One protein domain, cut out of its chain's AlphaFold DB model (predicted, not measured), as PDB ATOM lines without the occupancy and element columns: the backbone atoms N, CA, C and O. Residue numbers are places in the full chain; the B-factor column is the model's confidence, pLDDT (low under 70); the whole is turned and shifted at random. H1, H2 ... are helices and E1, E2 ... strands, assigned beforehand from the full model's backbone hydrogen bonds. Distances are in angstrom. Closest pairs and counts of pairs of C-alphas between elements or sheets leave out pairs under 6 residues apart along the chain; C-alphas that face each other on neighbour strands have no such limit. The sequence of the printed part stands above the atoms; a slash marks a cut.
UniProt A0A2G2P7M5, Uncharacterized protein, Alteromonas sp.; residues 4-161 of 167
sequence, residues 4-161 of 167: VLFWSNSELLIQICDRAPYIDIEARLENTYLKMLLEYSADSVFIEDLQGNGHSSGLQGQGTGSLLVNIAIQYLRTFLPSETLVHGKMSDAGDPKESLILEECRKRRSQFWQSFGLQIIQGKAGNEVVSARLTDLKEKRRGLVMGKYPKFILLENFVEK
ATOM      1  N   VAL A   4      10.217  21.804   5.888       95.94
ATOM      2  CA  VAL A   4      10.533  20.392   5.644       95.94
ATOM      3  C   VAL A   4      11.656  19.946   6.564       95.94
ATOM      4  O   VAL A   4      12.780  20.438   6.466       95.94
ATOM      5  N   LEU A   5      11.356  18.981   7.430       96.62
ATOM      6  CA  LEU A   5      12.324  18.321   8.298       96.62
ATOM      7  C   LEU A   5      12.548  16.893   7.813       96.62
ATOM      8  O   LEU A   5      11.603  16.219   7.402       96.62
ATOM      9  N   PHE A   6      13.781  16.408   7.888       96.31
ATOM     10  CA  PHE A   6      14.098  15.034   7.528       96.31
ATOM     11  C   PHE A   6      15.066  14.392   8.511       96.31
ATOM     12  O   PHE A   6      15.931  15.038   9.097       96.31
ATOM     13  N   TRP A   7      14.920  13.086   8.665       96.12
ATOM     14  CA  TRP A   7      15.852  12.228   9.376       96.12
ATOM     15  C   TRP A   7      16.069  10.972   8.546       96.12
ATOM     16  O   TRP A   7      15.135  10.469   7.926       96.12
ATOM     17  N   SER A   8      17.287  10.443   8.537       94.25
ATOM     18  CA  SER A   8      17.563   9.184   7.849       94.25
ATOM     19  C   SER A   8      18.588   8.355   8.600       94.25
ATOM     20  O   SER A   8      19.518   8.895   9.200       94.25
ATOM     21  N   ASN A   9      18.425   7.040   8.538       92.19
ATOM     22  CA  ASN A   9      19.435   6.075   8.939       92.19
ATOM     23  C   ASN A   9      19.310   4.841   8.049       92.19
ATOM     24  O   ASN A   9      18.288   4.150   8.080       92.19
ATOM     25  N   SER A  10      20.377   4.539   7.310       89.06
ATOM     26  CA  SER A  10      20.429   3.392   6.403       89.06
ATOM     27  C   SER A  10      19.258   3.430   5.406       89.06
ATOM     28  O   SER A  10      19.161   4.370   4.624       89.06
ATOM     29  N   GLU A  11      18.352   2.449   5.446       90.38
ATOM     30  CA  GLU A  11      17.219   2.319   4.515       90.38
ATOM     31  C   GLU A  11      15.964   3.089   4.963       90.38
ATOM     32  O   GLU A  11      14.996   3.163   4.207       90.38
ATOM     33  N   LEU A  12      15.934   3.615   6.194       93.81
ATOM     34  CA  LEU A  12      14.778   4.331   6.731       93.81
ATOM     35  C   LEU A  12      14.971   5.839   6.573       93.81
ATOM     36  O   LEU A  12      15.828   6.438   7.228       93.81
ATOM     37  N   LEU A  13      14.124   6.452   5.749       95.50
ATOM     38  CA  LEU A  13      13.993   7.900   5.612       95.50
ATOM     39  C   LEU A  13      12.671   8.348   6.232       95.50
ATOM     40  O   LEU A  13      11.626   7.746   5.998       95.50
ATOM     41  N   ILE A  14      12.714   9.434   6.991       97.06
ATOM     42  CA  ILE A  14      11.547  10.060   7.596       97.06
ATOM     43  C   ILE A  14      11.508  11.516   7.165       97.06
ATOM     44  O   ILE A  14      12.523  12.210   7.236       97.06
ATOM     45  N   GLN A  15      10.337  11.982   6.754       97.31
ATOM     46  CA  GLN A  15      10.119  13.355   6.326       97.31
ATOM     47  C   GLN A  15       8.877  13.928   7.010       97.31
ATOM     48  O   GLN A  15       7.846  13.266   7.076       97.31
ATOM     49  N   ILE A  16       8.984  15.158   7.506       97.88
ATOM     50  CA  ILE A  16       7.869  15.982   7.979       97.88
ATOM     51  C   ILE A  16       7.763  17.152   7.005       97.88
ATOM     52  O   ILE A  16       8.726  17.906   6.866       97.88
ATOM     53  N   CYS A  17       6.630  17.306   6.330       97.38
ATOM     54  CA  CYS A  17       6.320  18.484   5.526       97.38
ATOM     55  C   CYS A  17       5.151  19.222   6.155       97.38
ATOM     56  O   CYS A  17       4.030  18.722   6.164       97.38
ATOM     57  N   ASP A  18       5.421  20.420   6.643       96.44
ATOM     58  CA  ASP A  18       4.427  21.322   7.195       96.44
ATOM     59  C   ASP A  18       4.101  22.404   6.164       96.44
ATOM     60  O   ASP A  18       4.943  23.224   5.778       96.44
ATOM     61  N   ARG A  19       2.866  22.344   5.676       94.69
ATOM     62  CA  ARG A  19       2.260  23.239   4.698       94.69
ATOM     63  C   ARG A  19       0.891  23.638   5.226       94.69
ATOM     64  O   ARG A  19      -0.126  23.136   4.749       94.69
ATOM     65  N   ALA A  20       0.896  24.526   6.220       91.88
ATOM     66  CA  ALA A  20      -0.296  25.043   6.891       91.88
ATOM     67  C   ALA A  20      -1.522  25.174   5.952       91.88
ATOM     68  O   ALA A  20      -1.412  25.839   4.913       91.88
ATOM     69  N   PRO A  21      -2.680  24.583   6.304       95.00
ATOM     70  CA  PRO A  21      -2.995  23.925   7.580       95.00
ATOM     71  C   PRO A  21      -2.645  22.424   7.634       95.00
ATOM     72  O   PRO A  21      -3.160  21.719   8.492       95.00
ATOM     73  N   TYR A  22      -1.809  21.908   6.729       97.12
ATOM     74  CA  TYR A  22      -1.552  20.470   6.612       97.12
ATOM     75  C   TYR A  22      -0.148  20.074   7.062       97.12
ATOM     76  O   TYR A  22       0.830  20.758   6.763       97.12
ATOM     77  N   ILE A  23      -0.040  18.923   7.723       97.56
ATOM     78  CA  ILE A  23       1.231  18.263   8.035       97.56
ATOM     79  C   ILE A  23       1.207  16.858   7.448       97.56
ATOM     80  O   ILE A  23       0.361  16.030   7.783       97.56
ATOM     81  N   ASP A  24       2.197  16.581   6.610       96.94
ATOM     82  CA  ASP A  24       2.486  15.265   6.064       96.94
ATOM     83  C   ASP A  24       3.688  14.666   6.799       96.94
ATOM     84  O   ASP A  24       4.772  15.249   6.790       96.94
ATOM     85  N   ILE A  25       3.533  13.485   7.396       97.62
ATOM     86  CA  ILE A  25       4.642  12.737   8.000       97.62
ATOM     87  C   ILE A  25       4.781  11.411   7.278       97.62
ATOM     88  O   ILE A  25       3.857  10.602   7.256       97.62
ATOM     89  N   GLU A  26       5.946  11.166   6.702       96.75
ATOM     90  CA  GLU A  26       6.196   9.998   5.875       96.75
ATOM     91  C   GLU A  26       7.394   9.212   6.397       96.75
ATOM     92  O   GLU A  26       8.412   9.793   6.771       96.75
ATOM     93  N   ALA A  27       7.276   7.888   6.408       95.31
ATOM     94  CA  ALA A  27       8.374   6.961   6.637       95.31
ATOM     95  C   ALA A  27       8.545   6.102   5.382       95.31
ATOM     96  O   ALA A  27       7.674   5.287   5.068       95.31
ATOM     97  N   ARG A  28       9.662   6.279   4.674       93.44
ATOM     98  CA  ARG A  28      10.058   5.468   3.519       93.44
ATOM     99  C   ARG A  28      11.051   4.394   3.937       93.44
ATOM    100  O   ARG A  28      12.021   4.667   4.639       93.44
ATOM    101  N   LEU A  29      10.787   3.190   3.460       88.12
ATOM    102  CA  LEU A  29      11.650   2.017   3.487       88.12
ATOM    103  C   LEU A  29      11.955   1.634   2.028       88.12
ATOM    104  O   LEU A  29      11.284   2.105   1.112       88.12
ATOM    105  N   GLU A  30      12.924   0.746   1.808       82.56
ATOM    106  CA  GLU A  30      13.416   0.380   0.467       82.56
ATOM    107  C   GLU A  30      12.307   0.064  -0.559       82.56
ATOM    108  O   GLU A  30      12.370   0.521  -1.694       82.56
ATOM    109  N   ASN A  31      11.257  -0.656  -0.146       82.06
ATOM    110  CA  ASN A  31      10.189  -1.123  -1.041       82.06
ATOM    111  C   ASN A  31       8.784  -0.645  -0.646       82.06
ATOM    112  O   ASN A  31       7.786  -1.153  -1.155       82.06
ATOM    113  N   THR A  32       8.668   0.268   0.318       86.00
ATOM    114  CA  THR A  32       7.357   0.678   0.834       86.00
ATOM    115  C   THR A  32       7.424   2.002   1.579       86.00
ATOM    116  O   THR A  32       8.490   2.444   2.000       86.00
ATOM    117  N   TYR A  33       6.275   2.638   1.772       89.88
ATOM    118  CA  TYR A  33       6.166   3.825   2.601       89.88
ATOM    119  C   TYR A  33       4.870   3.805   3.411       89.88
ATOM    120  O   TYR A  33       3.859   3.237   2.999       89.88
ATOM    121  N   LEU A  34       4.920   4.443   4.576       92.88
ATOM    122  CA  LEU A  34       3.750   4.802   5.368       92.88
ATOM    123  C   LEU A  34       3.660   6.320   5.422       92.88
ATOM    124  O   LEU A  34       4.682   6.993   5.573       92.88
ATOM    125  N   LYS A  35       2.441   6.847   5.374       94.31
ATOM    126  CA  LYS A  35       2.189   8.282   5.466       94.31
ATOM    127  C   LYS A  35       1.078   8.566   6.466       94.31
ATOM    128  O   LYS A  35       0.065   7.878   6.478       94.31
ATOM    129  N   MET A  36       1.268   9.585   7.289       95.50
ATOM    130  CA  MET A  36       0.256  10.153   8.166       95.50
ATOM    131  C   MET A  36      -0.033  11.576   7.702       95.50
ATOM    132  O   MET A  36       0.903  12.354   7.513       95.50
ATOM    133  N   LEU A  37      -1.310  11.888   7.503       96.06
ATOM    134  CA  LEU A  37      -1.773  13.223   7.131       96.06
ATOM    135  C   LEU A  37      -2.562  13.822   8.292       96.06
ATOM    136  O   LEU A  37      -3.407  13.157   8.899       96.06
ATOM    137  N   LEU A  38      -2.249  15.075   8.595       97.50
ATOM    138  CA  LEU A  38      -2.893  15.870   9.623       97.50
ATOM    139  C   LEU A  38      -3.360  17.192   9.024       97.50
ATOM    140  O   LEU A  38      -2.593  17.852   8.326       97.50
ATOM    141  N   GLU A  39      -4.558  17.615   9.391       97.75
ATOM    142  CA  GLU A  39      -5.018  18.996   9.258       97.75
ATOM    143  C   GLU A  39      -4.994  19.643  10.646       97.75
ATOM    144  O   GLU A  39      -5.331  18.991  11.636       97.75
ATOM    145  N   TYR A  40      -4.586  20.904  10.765       97.62
ATOM    146  CA  TYR A  40      -4.534  21.594  12.050       97.62
ATOM    147  C   TYR A  40      -5.009  23.050  11.986       97.62
ATOM    148  O   TYR A  40      -4.836  23.766  11.000       97.62
ATOM    149  N   SER A  41      -5.576  23.498  13.101       96.50
ATOM    150  CA  SER A  41      -5.908  24.882  13.431       96.50
ATOM    151  C   SER A  41      -5.197  25.283  14.731       96.50
ATOM    152  O   SER A  41      -4.386  24.537  15.281       96.50
ATOM    153  N   ALA A  42      -5.500  26.475  15.252       93.75
ATOM    154  CA  ALA A  42      -4.955  26.932  16.530       93.75
ATOM    155  C   ALA A  42      -5.390  26.060  17.729       93.75
ATOM    156  O   ALA A  42      -4.683  25.987  18.732       93.75
ATOM    157  N   ASP A  43      -6.546  25.404  17.636       95.81
ATOM    158  CA  ASP A  43      -7.218  24.699  18.731       95.81
ATOM    159  C   ASP A  43      -7.565  23.235  18.414       95.81
ATOM    160  O   ASP A  43      -7.969  22.489  19.312       95.81
ATOM    161  N   SER A  44      -7.359  22.787  17.173       97.69
ATOM    162  CA  SER A  44      -7.694  21.438  16.727       97.69
ATOM    163  C   SER A  44      -6.629  20.828  15.815       97.69
ATOM    164  O   SER A  44      -5.960  21.524  15.061       97.69
ATOM    165  N   VAL A  45      -6.498  19.505  15.870       98.19
ATOM    166  CA  VAL A  45      -5.760  18.677  14.914       98.19
ATOM    167  C   VAL A  45      -6.669  17.525  14.512       98.19
ATOM    168  O   VAL A  45      -7.127  16.769  15.372       98.19
ATOM    169  N   PHE A  46      -6.905  17.366  13.216       97.56
ATOM    170  CA  PHE A  46      -7.609  16.233  12.644       97.56
ATOM    171  C   PHE A  46      -6.611  15.256  12.015       97.56
ATOM    172  O   PHE A  46      -5.837  15.612  11.131       97.56
ATOM    173  N   ILE A  47      -6.622  14.011  12.484       95.44
ATOM    174  CA  ILE A  47      -5.901  12.889  11.892       95.44
ATOM    175  C   ILE A  47      -6.744  12.393  10.721       95.44
ATOM    176  O   ILE A  47      -7.744  11.697  10.926       95.44
ATOM    177  N   GLU A  48      -6.339  12.765   9.511       88.25
ATOM    178  CA  GLU A  48      -7.047  12.380   8.294       88.25
ATOM    179  C   GLU A  48      -6.854  10.900   7.990       88.25
ATOM    180  O   GLU A  48      -7.825  10.179   7.758       88.25
ATOM    181  N   ASP A  49      -5.599  10.446   7.990       78.88
ATOM    182  CA  ASP A  49      -5.280   9.099   7.533       78.88
ATOM    183  C   ASP A  49      -3.916   8.604   8.040       78.88
ATOM    184  O   ASP A  49      -3.011   9.383   8.356       78.88
ATOM    185  N   LEU A  50      -3.770   7.279   8.064       87.31
ATOM    186  CA  LEU A  50      -2.511   6.553   8.200       87.31
ATOM    187  C   LEU A  50      -2.393   5.554   7.036       87.31
ATOM    188  O   LEU A  50      -2.696   4.362   7.157       87.31
ATOM    189  N   GLN A  51      -1.933   6.061   5.899       86.12
ATOM    190  CA  GLN A  51      -1.825   5.343   4.634       86.12
ATOM    191  C   GLN A  51      -0.662   4.357   4.633       86.12
ATOM    192  O   GLN A  51       0.396   4.618   5.203       86.12
ATOM    193  N   GLY A  52      -0.856   3.224   3.954       82.06
ATOM    194  CA  GLY A  52       0.151   2.167   3.816       82.06
ATOM    195  C   GLY A  52       0.140   1.117   4.935       82.06
ATOM    196  O   GLY A  52       0.857   0.129   4.834       82.06
ATOM    197  N   ASN A  53      -0.700   1.263   5.970       80.19
ATOM    198  CA  ASN A  53      -0.761   0.351   7.129       80.19
ATOM    199  C   ASN A  53      -1.970  -0.620   7.118       80.19
ATOM    200  O   ASN A  53      -2.440  -1.074   8.167       80.19
ATOM    201  N   GLY A  54      -2.519  -0.916   5.935       79.00
ATOM    202  CA  GLY A  54      -3.673  -1.812   5.762       79.00
ATOM    203  C   GLY A  54      -3.364  -3.281   6.081       79.00
ATOM    204  O   GLY A  54      -2.200  -3.661   6.213       79.00
ATOM    205  N   HIS A  55      -4.401  -4.121   6.190       79.38
ATOM    206  CA  HIS A  55      -4.277  -5.537   6.577       79.38
ATOM    207  C   HIS A  55      -3.262  -6.318   5.721       79.38
ATOM    208  O   HIS A  55      -2.426  -7.044   6.252       79.38
ATOM    209  N   SER A  56      -3.275  -6.103   4.405       78.31
ATOM    210  CA  SER A  56      -2.401  -6.777   3.436       78.31
ATOM    211  C   SER A  56      -1.006  -6.157   3.283       78.31
ATOM    212  O   SER A  56      -0.198  -6.673   2.518       78.31
ATOM    213  N   SER A  57      -0.692  -5.067   3.993       80.00
ATOM    214  CA  SER A  57       0.572  -4.329   3.808       80.00
ATOM    215  C   SER A  57       1.816  -5.056   4.326       80.00
ATOM    216  O   SER A  57       2.930  -4.700   3.957       80.00
ATOM    217  N   GLY A  58       1.657  -6.011   5.251       80.12
ATOM    218  CA  GLY A  58       2.777  -6.616   5.985       80.12
ATOM    219  C   GLY A  58       3.462  -5.684   7.001       80.12
ATOM    220  O   GLY A  58       4.356  -6.120   7.723       80.12
ATOM    221  N   LEU A  59       3.030  -4.421   7.107       81.50
ATOM    222  CA  LEU A  59       3.603  -3.413   8.012       81.50
ATOM    223  C   LEU A  59       2.855  -3.309   9.345       81.50
ATOM    224  O   LEU A  59       3.354  -2.720  10.312       81.50
ATOM    225  N   GLN A  60       1.688  -3.945   9.439       82.00
ATOM    226  CA  GLN A  60       0.959  -4.052  10.694       82.00
ATOM    227  C   GLN A  60       1.803  -4.758  11.758       82.00
ATOM    228  O   GLN A  60       2.441  -5.778  11.515       82.00
ATOM    229  N   GLY A  61       1.827  -4.187  12.963       83.44
ATOM    230  CA  GLY A  61       2.629  -4.709  14.074       83.44
ATOM    231  C   GLY A  61       4.135  -4.437  13.968       83.44
ATOM    232  O   GLY A  61       4.835  -4.576  14.968       83.44
ATOM    233  N   GLN A  62       4.634  -3.941  12.830       89.75
ATOM    234  CA  GLN A  62       6.062  -3.688  12.614       89.75
ATOM    235  C   GLN A  62       6.557  -2.363  13.198       89.75
ATOM    236  O   GLN A  62       7.722  -2.028  13.053       89.75
ATOM    237  N   GLY A  63       5.709  -1.584  13.873       92.00
ATOM    238  CA  GLY A  63       6.121  -0.368  14.580       92.00
ATOM    239  C   GLY A  63       6.157   0.918  13.753       92.00
ATOM    240  O   GLY A  63       6.186   1.982  14.364       92.00
ATOM    241  N   THR A  64       6.080   0.858  12.423       92.00
ATOM    242  CA  THR A  64       6.141   2.041  11.540       92.00
ATOM    243  C   THR A  64       5.015   3.042  11.819       92.00
ATOM    244  O   THR A  64       5.270   4.232  11.958       92.00
ATOM    245  N   GLY A  65       3.780   2.572  12.035       93.81
ATOM    246  CA  GLY A  65       2.685   3.459  12.450       93.81
ATOM    247  C   GLY A  65       2.943   4.129  13.805       93.81
ATOM    248  O   GLY A  65       2.619   5.294  13.996       93.81
ATOM    249  N   SER A  66       3.587   3.426  14.746       95.38
ATOM    250  CA  SER A  66       3.952   4.026  16.035       95.38
ATOM    251  C   SER A  66       5.046   5.081  15.914       95.38
ATOM    252  O   SER A  66       5.017   6.056  16.659       95.38
ATOM    253  N   LEU A  67       5.980   4.893  14.982       96.12
ATOM    254  CA  LEU A  67       6.994   5.888  14.659       96.12
ATOM    255  C   LEU A  67       6.347   7.189  14.166       96.12
ATOM    256  O   LEU A  67       6.642   8.245  14.719       96.12
ATOM    257  N   LEU A  68       5.419   7.111  13.205       96.81
ATOM    258  CA  LEU A  68       4.734   8.299  12.679       96.81
ATOM    259  C   LEU A  68       3.945   9.049  13.758       96.81
ATOM    260  O   LEU A  68       4.085  10.263  13.877       96.81
ATOM    261  N   VAL A  69       3.195   8.337  14.606       97.12
ATOM    262  CA  VAL A  69       2.438   8.976  15.697       97.12
ATOM    263  C   VAL A  69       3.370   9.615  16.735       97.12
ATOM    264  O   VAL A  69       3.103  10.721  17.193       97.12
ATOM    265  N   ASN A  70       4.495   8.978  17.078       98.00
ATOM    266  CA  ASN A  70       5.492   9.580  17.972       98.00
ATOM    267  C   ASN A  70       6.064  10.887  17.410       98.00
ATOM    268  O   ASN A  70       6.292  11.831  18.165       98.00
ATOM    269  N   ILE A  71       6.323  10.942  16.103       98.12
ATOM    270  CA  ILE A  71       6.828  12.150  15.445       98.12
ATOM    271  C   ILE A  71       5.747  13.228  15.415       98.12
ATOM    272  O   ILE A  71       6.038  14.368  15.762       98.12
ATOM    273  N   ALA A  72       4.501  12.867  15.086       98.06
ATOM    274  CA  ALA A  72       3.365  13.784  15.110       98.06
ATOM    275  C   ALA A  72       3.209  14.449  16.480       98.06
ATOM    276  O   ALA A  72       3.169  15.671  16.572       98.06
ATOM    277  N   ILE A  73       3.184  13.654  17.554       98.25
ATOM    278  CA  ILE A  73       3.040  14.162  18.923       98.25
ATOM    279  C   ILE A  73       4.165  15.147  19.259       98.25
ATOM    280  O   ILE A  73       3.888  16.237  19.758       98.25
ATOM    281  N   GLN A  74       5.419  14.779  18.979       98.00
ATOM    282  CA  GLN A  74       6.567  15.654  19.224       98.00
ATOM    283  C   GLN A  74       6.456  16.955  18.430       98.00
ATOM    284  O   GLN A  74       6.618  18.028  19.002       98.00
ATOM    285  N   TYR A  75       6.152  16.862  17.134       97.88
ATOM    286  CA  TYR A  75       6.091  18.008  16.235       97.88
ATOM    287  C   TYR A  75       4.986  18.990  16.634       97.88
ATOM    288  O   TYR A  75       5.266  20.170  16.831       97.88
ATOM    289  N   LEU A  76       3.761  18.503  16.861       97.94
ATOM    290  CA  LEU A  76       2.617  19.330  17.270       97.94
ATOM    291  C   LEU A  76       2.892  20.075  18.584       97.94
ATOM    292  O   LEU A  76       2.576  21.255  18.708       97.94
ATOM    293  N   ARG A  77       3.552  19.421  19.550       97.62
ATOM    294  CA  ARG A  77       3.921  20.031  20.841       97.62
ATOM    295  C   ARG A  77       4.925  21.172  20.734       97.62
ATOM    296  O   ARG A  77       5.079  21.913  21.699       97.62
ATOM    297  N   THR A  78       5.614  21.325  19.603       96.44
ATOM    298  CA  THR A  78       6.569  22.429  19.438       96.44
ATOM    299  C   THR A  78       5.900  23.778  19.189       96.44
ATOM    300  O   THR A  78       6.539  24.802  19.415       96.44
ATOM    301  N   PHE A  79       4.638  23.801  18.741       96.06
ATOM    302  CA  PHE A  79       3.975  25.049  18.345       96.06
ATOM    303  C   PHE A  79       2.480  25.141  18.683       96.06
ATOM    304  O   PHE A  79       1.941  26.248  18.655       96.06
ATOM    305  N   LEU A  80       1.799  24.037  19.013       97.31
ATOM    306  CA  LEU A  80       0.392  24.060  19.423       97.31
ATOM    307  C   LEU A  80       0.233  24.063  20.953       97.31
ATOM    308  O   LEU A  80       1.038  23.446  21.659       97.31
ATOM    309  N   PRO A  81      -0.820  24.714  21.483       97.69
ATOM    310  CA  PRO A  81      -1.170  24.643  22.899       97.69
ATOM    311  C   PRO A  81      -1.394  23.210  23.405       97.69
ATOM    312  O   PRO A  81      -1.905  22.344  22.697       97.69
ATOM    313  N   SER A  82      -1.108  22.968  24.686       97.19
ATOM    314  CA  SER A  82      -1.331  21.661  25.333       97.19
ATOM    315  C   SER A  82      -2.792  21.193  25.280       97.19
ATOM    316  O   SER A  82      -3.060  19.991  25.224       97.19
ATOM    317  N   GLU A  83      -3.724  22.149  25.268       97.62
ATOM    318  CA  GLU A  83      -5.171  21.920  25.260       97.62
ATOM    319  C   GLU A  83      -5.756  21.694  23.863       97.62
ATOM    320  O   GLU A  83      -6.956  21.435  23.736       97.62
ATOM    321  N   THR A  84      -4.943  21.761  22.805       98.44
ATOM    322  CA  THR A  84      -5.390  21.481  21.438       98.44
ATOM    323  C   THR A  84      -6.044  20.102  21.361       98.44
ATOM    324  O   THR A  84      -5.510  19.103  21.858       98.44
ATOM    325  N   LEU A  85      -7.232  20.049  20.757       98.31
ATOM    326  CA  LEU A  85      -7.990  18.817  20.568       98.31
ATOM    327  C   LEU A  85      -7.415  18.033  19.389       98.31
ATOM    328  O   LEU A  85      -7.497  18.494  18.256       98.31
ATOM    329  N   VAL A  86      -6.909  16.830  19.633       98.12
ATOM    330  CA  VAL A  86      -6.468  15.906  18.585       98.12
ATOM    331  C   VAL A  86      -7.547  14.854  18.382       98.12
ATOM    332  O   VAL A  86      -7.864  14.108  19.307       98.12
ATOM    333  N   HIS A  87      -8.120  14.779  17.186       96.56
ATOM    334  CA  HIS A  87      -9.207  13.854  16.863       96.56
ATOM    335  C   HIS A  87      -9.064  13.273  15.460       96.56
ATOM    336  O   HIS A  87      -8.229  13.716  14.687       96.56
ATOM    337  N   GLY A  88      -9.830  12.239  15.133       93.38
ATOM    338  CA  GLY A  88      -9.746  11.570  13.835       93.38
ATOM    339  C   GLY A  88     -10.876  10.574  13.625       93.38
ATOM    340  O   GLY A  88     -11.624  10.259  14.557       93.38
ATOM    341  N   LYS A  89     -10.994  10.049  12.404       88.75
ATOM    342  CA  LYS A  89     -11.948   8.983  12.069       88.75
ATOM    343  C   LYS A  89     -11.199   7.707  11.720       88.75
ATOM    344  O   LYS A  89     -10.260   7.724  10.934       88.75
ATOM    345  N   MET A  90     -11.634   6.587  12.284       85.19
ATOM    346  CA  MET A  90     -11.169   5.268  11.876       85.19
ATOM    347  C   MET A  90     -12.111   4.722  10.809       85.19
ATOM    348  O   MET A  90     -13.319   4.677  11.021       85.19
ATOM    349  N   SER A  91     -11.550   4.298   9.678       81.31
ATOM    350  CA  SER A  91     -12.296   3.657   8.594       81.31
ATOM    351  C   SER A  91     -11.929   2.179   8.478       81.31
ATOM    352  O   SER A  91     -10.776   1.795   8.686       81.31
ATOM    353  N   ASP A  92     -12.909   1.355   8.112       81.19
ATOM    354  CA  ASP A  92     -12.736  -0.049   7.729       81.19
ATOM    355  C   ASP A  92     -12.820  -0.276   6.206       81.19
ATOM    356  O   ASP A  92     -12.973  -1.409   5.737       81.19
ATOM    357  N   ALA A  93     -12.714   0.795   5.410       80.69
ATOM    358  CA  ALA A  93     -12.865   0.734   3.958       80.69
ATOM    359  C   ALA A  93     -11.923  -0.299   3.313       80.69
ATOM    360  O   ALA A  93     -12.367  -1.063   2.457       80.69
ATOM    361  N   GLY A  94     -10.670  -0.366   3.779       78.44
ATOM    362  CA  GLY A  94      -9.643  -1.299   3.300       78.44
ATOM    363  C   GLY A  94      -9.565  -2.639   4.039       78.44
ATOM    364  O   GLY A  94      -8.643  -3.410   3.776       78.44
ATOM    365  N   ASP A  95     -10.479  -2.915   4.973       84.69
ATOM    366  CA  ASP A  95     -10.474  -4.180   5.712       84.69
ATOM    367  C   ASP A  95     -11.171  -5.308   4.937       84.69
ATOM    368  O   ASP A  95     -12.148  -5.049   4.216       84.69
ATOM    369  N   PRO A  96     -10.742  -6.568   5.161       86.81
ATOM    370  CA  PRO A  96     -11.505  -7.749   4.771       86.81
ATOM    371  C   PRO A  96     -12.948  -7.672   5.298       86.81
ATOM    372  O   PRO A  96     -13.194  -7.154   6.391       86.81
ATOM    373  N   LYS A  97     -13.918  -8.152   4.513       87.00
ATOM    374  CA  LYS A  97     -15.355  -8.042   4.845       87.00
ATOM    375  C   LYS A  97     -15.880  -9.247   5.626       87.00
ATOM    376  O   LYS A  97     -17.004  -9.223   6.123       87.00
ATOM    377  N   GLU A  98     -15.064 -10.283   5.771       89.94
ATOM    378  CA  GLU A  98     -15.315 -11.452   6.595       89.94
ATOM    379  C   GLU A  98     -15.450 -11.038   8.065       89.94
ATOM    380  O   GLU A  98     -14.509 -10.518   8.663       89.94
ATOM    381  N   SER A  99     -16.619 -11.298   8.663       85.81
ATOM    382  CA  SER A  99     -17.014 -10.751   9.972       85.81
ATOM    383  C   SER A  99     -15.959 -10.907  11.074       85.81
ATOM    384  O   SER A  99     -15.681  -9.947  11.789       85.81
ATOM    385  N   LEU A 100     -15.358 -12.094  11.209       88.00
ATOM    386  CA  LEU A 100     -14.357 -12.369  12.249       88.00
ATOM    387  C   LEU A 100     -13.055 -11.583  12.026       88.00
ATOM    388  O   LEU A 100     -12.481 -11.049  12.973       88.00
ATOM    389  N   ILE A 101     -12.606 -11.478  10.772       87.81
ATOM    390  CA  ILE A 101     -11.374 -10.762  10.414       87.81
ATOM    391  C   ILE A 101     -11.589  -9.252  10.542       87.81
ATOM    392  O   ILE A 101     -10.720  -8.537  11.044       87.81
ATOM    393  N   LEU A 102     -12.765  -8.766  10.143       87.19
ATOM    394  CA  LEU A 102     -13.164  -7.370  10.283       87.19
ATOM    395  C   LEU A 102     -13.181  -6.935  11.754       87.19
ATOM    396  O   LEU A 102     -12.648  -5.880  12.099       87.19
ATOM    397  N   GLU A 103     -13.761  -7.751  12.636       87.56
ATOM    398  CA  GLU A 103     -13.779  -7.482  14.076       87.56
ATOM    399  C   GLU A 103     -12.363  -7.445  14.663       87.56
ATOM    400  O   GLU A 103     -12.026  -6.539  15.432       87.56
ATOM    401  N   GLU A 104     -11.496  -8.368  14.247       88.81
ATOM    402  CA  GLU A 104     -10.094  -8.365  14.654       88.81
ATOM    403  C   GLU A 104      -9.357  -7.102  14.180       88.81
ATOM    404  O   GLU A 104      -8.644  -6.469  14.968       88.81
ATOM    405  N   CYS A 105      -9.550  -6.687  12.924       87.75
ATOM    406  CA  CYS A 105      -8.953  -5.468  12.376       87.75
ATOM    407  C   CYS A 105      -9.414  -4.223  13.147       87.75
ATOM    408  O   CYS A 105      -8.582  -3.407  13.561       87.75
ATOM    409  N   ARG A 106     -10.717  -4.118  13.438       87.50
ATOM    410  CA  ARG A 106     -11.288  -3.042  14.265       87.50
ATOM    411  C   ARG A 106     -10.698  -3.035  15.673       87.50
ATOM    412  O   ARG A 106     -10.281  -1.982  16.157       87.50
ATOM    413  N   LYS A 107     -10.592  -4.199  16.323       88.88
ATOM    414  CA  LYS A 107      -9.999  -4.329  17.663       88.88
ATOM    415  C   LYS A 107      -8.539  -3.878  17.677       88.88
ATOM    416  O   LYS A 107      -8.155  -3.099  18.548       88.88
ATOM    417  N   ARG A 108      -7.740  -4.313  16.698       89.06
ATOM    418  CA  ARG A 108      -6.327  -3.923  16.563       89.06
ATOM    419  C   ARG A 108      -6.170  -2.418  16.332       89.06
ATOM    420  O   ARG A 108      -5.325  -1.807  16.986       89.06
ATOM    421  N   ARG A 109      -6.990  -1.803  15.466       89.25
ATOM    422  CA  ARG A 109      -7.000  -0.339  15.266       89.25
ATOM    423  C   ARG A 109      -7.335   0.408  16.553       89.25
ATOM    424  O   ARG A 109      -6.587   1.305  16.936       89.25
ATOM    425  N   SER A 110      -8.400   0.012  17.247       90.62
ATOM    426  CA  SER A 110      -8.794   0.633  18.516       90.62
ATOM    427  C   SER A 110      -7.675   0.547  19.554       90.62
ATOM    428  O   SER A 110      -7.286   1.560  20.129       90.62
ATOM    429  N   GLN A 111      -7.079  -0.636  19.731       92.19
ATOM    430  CA  GLN A 111      -5.948  -0.832  20.643       92.19
ATOM    431  C   GLN A 111      -4.728   0.007  20.249       92.19
ATOM    432  O   GLN A 111      -4.044   0.553  21.119       92.19
ATOM    433  N   PHE A 112      -4.451   0.133  18.947       92.69
ATOM    434  CA  PHE A 112      -3.370   0.968  18.444       92.69
ATOM    435  C   PHE A 112      -3.557   2.426  18.871       92.69
ATOM    436  O   PHE A 112      -2.673   2.958  19.537       92.69
ATOM    437  N   TRP A 113      -4.696   3.059  18.593       94.38
ATOM    438  CA  TRP A 113      -4.901   4.467  18.956       94.38
ATOM    439  C   TRP A 113      -5.027   4.684  20.471       94.38
ATOM    440  O   TRP A 113      -4.404   5.599  21.010       94.38
ATOM    441  N   GLN A 114      -5.708   3.785  21.191       95.12
ATOM    442  CA  GLN A 114      -5.804   3.835  22.659       95.12
ATOM    443  C   GLN A 114      -4.446   3.805  23.346       95.12
ATOM    444  O   GLN A 114      -4.221   4.477  24.349       95.12
ATOM    445  N   SER A 115      -3.504   3.052  22.789       95.69
ATOM    446  CA  SER A 115      -2.159   2.968  23.350       95.69
ATOM    447  C   SER A 115      -1.326   4.254  23.209       95.69
ATOM    448  O   SER A 115      -0.262   4.334  23.820       95.69
ATOM    449  N   PHE A 116      -1.807   5.251  22.454       97.00
ATOM    450  CA  PHE A 116      -1.276   6.621  22.408       97.00
ATOM    451  C   PHE A 116      -2.071   7.602  23.280       97.00
ATOM    452  O   PHE A 116      -1.774   8.788  23.271       97.00
ATOM    453  N   GLY A 117      -3.053   7.129  24.051       97.12
ATOM    454  CA  GLY A 117      -3.888   7.971  24.910       97.12
ATOM    455  C   GLY A 117      -5.176   8.473  24.254       97.12
ATOM    456  O   GLY A 117      -5.951   9.142  24.929       97.12
ATOM    457  N   LEU A 118      -5.450   8.125  22.988       96.19
ATOM    458  CA  LEU A 118      -6.716   8.492  22.355       96.19
ATOM    459  C   LEU A 118      -7.876   7.667  22.913       96.19
ATOM    460  O   LEU A 118      -7.813   6.441  23.014       96.19
ATOM    461  N   GLN A 119      -8.975   8.336  23.224       95.00
ATOM    462  CA  GLN A 119     -10.227   7.688  23.583       95.00
ATOM    463  C   GLN A 119     -10.985   7.306  22.314       95.00
ATOM    464  O   GLN A 119     -11.036   8.084  21.364       95.00
ATOM    465  N   ILE A 120     -11.584   6.113  22.307       91.06
ATOM    466  CA  ILE A 120     -12.469   5.676  21.222       91.06
ATOM    467  C   ILE A 120     -13.888   6.100  21.584       91.06
ATOM    468  O   ILE A 120     -14.479   5.568  22.523       91.06
ATOM    469  N   ILE A 121     -14.429   7.052  20.836       86.69
ATOM    470  CA  ILE A 121     -15.822   7.470  20.928       86.69
ATOM    471  C   ILE A 121     -16.596   6.573  19.964       86.69
ATOM    472  O   ILE A 121     -16.404   6.629  18.746       86.69
ATOM    473  N   GLN A 122     -17.428   5.687  20.517       69.81
ATOM    474  CA  GLN A 122     -18.199   4.740  19.715       69.81
ATOM    475  C   GLN A 122     -19.140   5.488  18.761       69.81
ATOM    476  O   GLN A 122     -20.049   6.196  19.189       69.81
ATOM    477  N   GLY A 123     -18.896   5.317  17.461       66.88
ATOM    478  CA  GLY A 123     -19.803   5.703  16.383       66.88
ATOM    479  C   GLY A 123     -20.589   4.495  15.864       66.88
ATOM    480  O   GLY A 123     -20.662   3.451  16.511       66.88
ATOM    481  N   LYS A 124     -21.146   4.601  14.650       65.00
ATOM    482  CA  LYS A 124     -21.592   3.408  13.910       65.00
ATOM    483  C   LYS A 124     -20.375   2.515  13.636       65.00
ATOM    484  O   LYS A 124     -19.301   3.037  13.350       65.00
ATOM    485  N   ALA A 125     -20.554   1.195  13.696       62.69
ATOM    486  CA  ALA A 125     -19.480   0.233  13.457       62.69
ATOM    487  C   ALA A 125     -18.751   0.526  12.130       62.69
ATOM    488  O   ALA A 125     -19.408   0.628  11.090       62.69
ATOM    489  N   GLY A 126     -17.422   0.680  12.175       61.19
ATOM    490  CA  GLY A 126     -16.598   1.041  11.010       61.19
ATOM    491  C   GLY A 126     -16.411   2.543  10.761       61.19
ATOM    492  O   GLY A 126     -15.760   2.914   9.789       61.19
ATOM    493  N   ASN A 127     -16.975   3.402  11.618       69.94
ATOM    494  CA  ASN A 127     -16.781   4.857  11.628       69.94
ATOM    495  C   ASN A 127     -16.561   5.358  13.061       69.94
ATOM    496  O   ASN A 127     -17.193   6.318  13.515       69.94
ATOM    497  N   GLU A 128     -15.727   4.657  13.821       81.94
ATOM    498  CA  GLU A 128     -15.375   5.088  15.164       81.94
ATOM    499  C   GLU A 128     -14.551   6.383  15.116       81.94
ATOM    500  O   GLU A 128     -13.715   6.591  14.232       81.94
ATOM    501  N   VAL A 129     -14.776   7.257  16.095       88.75
ATOM    502  CA  VAL A 129     -14.035   8.513  16.240       88.75
ATOM    503  C   VAL A 129     -13.011   8.346  17.352       88.75
ATOM    504  O   VAL A 129     -13.277   7.698  18.365       88.75
ATOM    505  N   VAL A 130     -11.834   8.934  17.172       93.12
ATOM    506  CA  VAL A 130     -10.792   8.989  18.201       93.12
ATOM    507  C   VAL A 130     -10.580  10.422  18.652       93.12
ATOM    508  O   VAL A 130     -10.708  11.333  17.839       93.12
ATOM    509  N   SER A 131     -10.290  10.633  19.935       96.00
ATOM    510  CA  SER A 131     -10.084  11.978  20.480       96.00
ATOM    511  C   SER A 131      -9.224  11.987  21.745       96.00
ATOM    512  O   SER A 131      -9.309  11.066  22.559       96.00
ATOM    513  N   ALA A 132      -8.402  13.021  21.917       97.69
ATOM    514  CA  ALA A 132      -7.682  13.356  23.146       97.69
ATOM    515  C   ALA A 132      -7.215  14.821  23.125       97.69
ATOM    516  O   ALA A 132      -7.183  15.462  22.073       97.69
ATOM    517  N   ARG A 133      -6.791  15.352  24.275       98.31
ATOM    518  CA  ARG A 133      -5.988  16.583  24.311       98.31
ATOM    519  C   ARG A 133      -4.540  16.265  23.948       98.31
ATOM    520  O   ARG A 133      -4.046  15.183  24.263       98.31
ATOM    521  N   LEU A 134      -3.830  17.213  23.335       98.31
ATOM    522  CA  LEU A 134      -2.413  17.051  22.981       98.31
ATOM    523  C   LEU A 134      -1.533  16.722  24.207       98.31
ATOM    524  O   LEU A 134      -0.565  15.958  24.101       98.31
ATOM    525  N   THR A 135      -1.885  17.249  25.381       97.75
ATOM    526  CA  THR A 135      -1.229  16.924  26.659       97.75
ATOM    527  C   THR A 135      -1.383  15.452  27.065       97.75
ATOM    528  O   THR A 135      -0.430  14.843  27.548       97.75
ATOM    529  N   ASP A 136      -2.531  14.835  26.770       98.12
ATOM    530  CA  ASP A 136      -2.849  13.457  27.171       98.12
ATOM    531  C   ASP A 136      -2.216  12.401  26.257       98.12
ATOM    532  O   ASP A 136      -2.157  11.213  26.606       98.12
ATOM    533  N   LEU A 137      -1.734  12.815  25.080       98.31
ATOM    534  CA  LEU A 137      -1.095  11.912  24.133       98.31
ATOM    535  C   LEU A 137       0.225  11.355  24.680       98.31
ATOM    536  O   LEU A 137       1.043  12.049  25.289       98.31
ATOM    537  N   LYS A 138       0.469  10.069  24.433       97.62
ATOM    538  CA  LYS A 138       1.617   9.335  24.976       97.62
ATOM    539  C   LYS A 138       2.555   8.902  23.871       97.62
ATOM    540  O   LYS A 138       2.149   8.222  22.941       97.62
ATOM    541  N   GLU A 139       3.833   9.207  24.033       96.81
ATOM    542  CA  GLU A 139       4.879   8.690  23.156       96.81
ATOM    543  C   GLU A 139       5.261   7.265  23.563       96.81
ATOM    544  O   GLU A 139       5.480   6.954  24.740       96.81
ATOM    545  N   LYS A 140       5.440   6.388  22.582       95.38
ATOM    546  CA  LYS A 140       5.968   5.041  22.789       95.38
ATOM    547  C   LYS A 140       7.471   5.021  22.574       95.38
ATOM    548  O   LYS A 140       7.942   4.788  21.464       95.38
ATOM    549  N   ARG A 141       8.221   5.219  23.656       93.38
ATOM    550  CA  ARG A 141       9.691   5.353  23.628       93.38
ATOM    551  C   ARG A 141      10.467   4.047  23.435       93.38
ATOM    552  O   ARG A 141      11.665   4.084  23.183       93.38
ATOM    553  N   ARG A 142       9.814   2.890  23.581       92.94
ATOM    554  CA  ARG A 142      10.449   1.564  23.480       92.94
ATOM    555  C   ARG A 142      10.000   0.806  22.232       92.94
ATOM    556  O   ARG A 142       8.873   0.957  21.762       92.94
ATOM    557  N   GLY A 143      10.862  -0.102  21.783       93.31
ATOM    558  CA  GLY A 143      10.603  -1.031  20.686       93.31
ATOM    559  C   GLY A 143      11.181  -0.571  19.351       93.31
ATOM    560  O   GLY A 143      11.657   0.554  19.211       93.31
ATOM    561  N   LEU A 144      11.111  -1.473  18.371       94.00
ATOM    562  CA  LEU A 144      11.746  -1.307  17.067       94.00
ATOM    563  C   LEU A 144      10.748  -1.285  15.902       94.00
ATOM    564  O   LEU A 144       9.750  -2.007  15.919       94.00
ATOM    565  N   VAL A 145      11.034  -0.462  14.902       90.62
ATOM    566  CA  VAL A 145      10.462  -0.492  13.560       90.62
ATOM    567  C   VAL A 145      11.161  -1.593  12.767       90.62
ATOM    568  O   VAL A 145      12.392  -1.608  12.695       90.62
ATOM    569  N   MET A 146      10.391  -2.528  12.206       88.69
ATOM    570  CA  MET A 146      10.886  -3.673  11.424       88.69
ATOM    571  C   MET A 146      11.966  -4.501  12.151       88.69
ATOM    572  O   MET A 146      12.838  -5.089  11.520       88.69
ATOM    573  N   GLY A 147      11.979  -4.486  13.490       91.25
ATOM    574  CA  GLY A 147      13.020  -5.141  14.293       91.25
ATOM    575  C   GLY A 147      14.423  -4.518  14.200       91.25
ATOM    576  O   GLY A 147      15.350  -5.083  14.772       91.25
ATOM    577  N   LYS A 148      14.593  -3.375  13.518       92.62
ATOM    578  CA  LYS A 148      15.905  -2.759  13.241       92.62
ATOM    579  C   LYS A 148      16.059  -1.350  13.820       92.62
ATOM    580  O   LYS A 148      17.048  -1.066  14.485       92.62
ATOM    581  N   TYR A 149      15.091  -0.467  13.582       92.62
ATOM    582  CA  TYR A 149      15.220   0.970  13.876       92.62
ATOM    583  C   TYR A 149      14.417   1.357  15.122       92.62
ATOM    584  O   TYR A 149      13.397   0.731  15.385       92.62
ATOM    585  N   PRO A 150      14.795   2.370  15.913       92.94
ATOM    586  CA  PRO A 150      13.985   2.783  17.060       92.94
ATOM    587  C   PRO A 150      12.615   3.330  16.620       92.94
ATOM    588  O   PRO A 150      12.515   4.099  15.670       92.94
ATOM    589  N   LYS A 151      11.541   2.982  17.347       92.44
ATOM    590  CA  LYS A 151      10.199   3.583  17.144       92.44
ATOM    591  C   LYS A 151      10.110   5.039  17.606       92.44
ATOM    592  O   LYS A 151       9.111   5.700  17.343       92.44
ATOM    593  N   PHE A 152      11.102   5.516  18.349       96.38
ATOM    594  CA  PHE A 152      11.141   6.856  18.909       96.38
ATOM    595  C   PHE A 152      12.462   7.511  18.535       96.38
ATOM    596  O   PHE A 152      13.529   7.032  18.916       96.38
ATOM    597  N   ILE A 153      12.365   8.591  17.771       96.50
ATOM    598  CA  ILE A 153      13.489   9.411  17.335       96.50
ATOM    599  C   ILE A 153      13.161  10.824  17.792       96.50
ATOM    600  O   ILE A 153      12.063  11.316  17.521       96.50
ATOM    601  N   LEU A 154      14.089  11.436  18.526       96.69
ATOM    602  CA  LEU A 154      13.921  12.802  19.006       96.69
ATOM    603  C   LEU A 154      13.889  13.765  17.820       96.69
ATOM    604  O   LEU A 154      14.733  13.666  16.926       96.69
ATOM    605  N   LEU A 155      12.938  14.698  17.839       95.88
ATOM    606  CA  LEU A 155      12.768  15.690  16.776       95.88
ATOM    607  C   LEU A 155      14.023  16.558  16.569       95.88
ATOM    608  O   LEU A 155      14.292  16.973  15.451       95.88
ATOM    609  N   GLU A 156      14.834  16.765  17.610       95.12
ATOM    610  CA  GLU A 156      16.118  17.486  17.533       95.12
ATOM    611  C   GLU A 156      17.143  16.838  16.588       95.12
ATOM    612  O   GLU A 156      18.056  17.509  16.115       95.12
ATOM    613  N   ASN A 157      16.986  15.545  16.286       95.88
ATOM    614  CA  ASN A 157      17.847  14.840  15.338       95.88
ATOM    615  C   ASN A 157      17.423  15.059  13.880       95.88
ATOM    616  O   ASN A 157      18.103  14.578  12.973       95.88
ATOM    617  N   PHE A 158      16.285  15.715  13.639       96.44
ATOM    618  CA  PHE A 158      15.840  16.041  12.293       96.44
ATOM    619  C   PHE A 158      16.542  17.306  11.816       96.44
ATOM    620  O   PHE A 158      16.681  18.287  12.544       96.44
ATOM    621  N   VAL A 159      16.946  17.290  10.556       95.25
ATOM    622  CA  VAL A 159      17.566  18.429   9.891       95.25
ATOM    623  C   VAL A 159      16.545  19.120   9.001       95.25
ATOM    624  O   VAL A 159      15.732  18.480   8.333       95.25
ATOM    625  N   GLU A 160      16.569  20.447   9.005       91.19
ATOM    626  CA  GLU A 160      15.705  21.251   8.154       91.19
ATOM    627  C   GLU A 160      16.304  21.347   6.752       91.19
ATOM    628  O   GLU A 160      17.491  21.645   6.578       91.19
ATOM    629  N   LYS A 161      15.486  21.087   5.730       81.06
ATOM    630  CA  LYS A 161      15.890  21.298   4.344       81.06
ATOM    631  C   LYS A 161      15.930  22.801   4.098       81.06
ATOM    632  O   LYS A 161      14.921  23.407   3.759       81.06
TER     633      LYS A 161
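This is residues 4 to 161 of the 167 residues of an uncharacterized protein of Alteromonas sp. (UniProt A0A2G2P7M5). One long, twisted sheet of eight strands makes a curved wall, its first five strands, E1 to E5, an up-and-down row of hairpins. Helix H1 packs over E3 and E4, while helix H2 reaches the sheet with residues 110 to 114 at the far edge strand E7; a stretch with no named element, residues 134 to 161, runs back past H1 to pair briefly with E1. The printed part has 158 residues with two named helices and eight named strands, in the order E1 E2 E3 E4 E5 H1 E6 H2 E7 E8, and the class is mixed, helices and strands. The sheet runs E1 E2 E3 E4 E5 E6 E8 E7 and is mixed, E5 and E6 being parallel. The whole is compact, with a radius of gyration of the C-alphas of 15.2 A and spans of 46 by 37 by 26 A.

E1, residues 4 to 9, is an edge strand and forms an antiparallel hairpin with E2, residues 12 to 19, with N 7 and O 14 at 2.9 A. E3, residues 22 to 29, follows antiparallel to E2, with N 17 and O 24 at 2.8 A. E4, residues 32 to 40, is antiparallel to E3, with N 25 and O 36 at 2.9 A. E5, residues 44 to 51, is antiparallel to E4, with N 39 and O 46 at 2.9 A; E1 to E5 are a meander, each strand the antiparallel neighbour of the one before. H1, residues 64 to 76, is on the sheet at a height of 8.1 A, over E3 and E4; its closest C-alphas to E3 are those of Leu 68 and Ile 25, 6.4 A apart. It runs slantwise to the strands, only just, at 31 degrees to E3 on the local plane. E6, residues 85 to 89, is parallel to E5, with N 47 and O 87 at 2.7 A; E5, H1 and E6 form a strand-helix-strand unit, two parallel neighbours with a helix between, with a right-handed crossover. H2, residues 99 to 114, is on the sheet over E7, residues 119 to 121, at a height of 8.6 A, with the C-alphas of Ser 110 and Ile 120 closest at 6.8 A; it runs along the strands, only just, at 28 degrees to E7 on the local plane. E8, residues 129 to 133, is antiparallel to E6, with N 88 and O 130 at 3.0 A, and forms a hairpin with E7, with N 121 and O 129 at 2.8 A. E6, H2 and E7 are a split unit, E8 lying between the two strands, and its crossover is right-handed. H1 and H2 on one face of the sheet make two layers, one of helices and one of strands; the helices are only just apart, 8.3 A at the closest. In H1 and H2 every O i to N i+4 pair is within hydrogen-bond range.

E1 begins at C-alpha 4, (10.533, 20.392, 5.644). E4 is the longest strand, 26.5 A from first to last C-alpha; E3 measures 22.9 A, E2 22.8 A and E5 21.0 A. H1 measures 18.6 A and H2 22.3 A, with C-alpha 99 at (-17.014, -10.751, 9.972). E8 ends at C-alpha 133, (-5.988, 16.583, 24.311).

The C-alphas farthest apart are those of Ser 99 and Lys 161, 46.3 A, while those of Val 4 and Lys 161 are 5.6 A apart. Residues 159 to 160 pair antiparallel with residues 5 to 6 of E1. The printed part has no cut, and the link from E5 to H1, 12 residues, is long. The mean pLDDT of the printed part is 91.3; residues 122 to 127 are under 70.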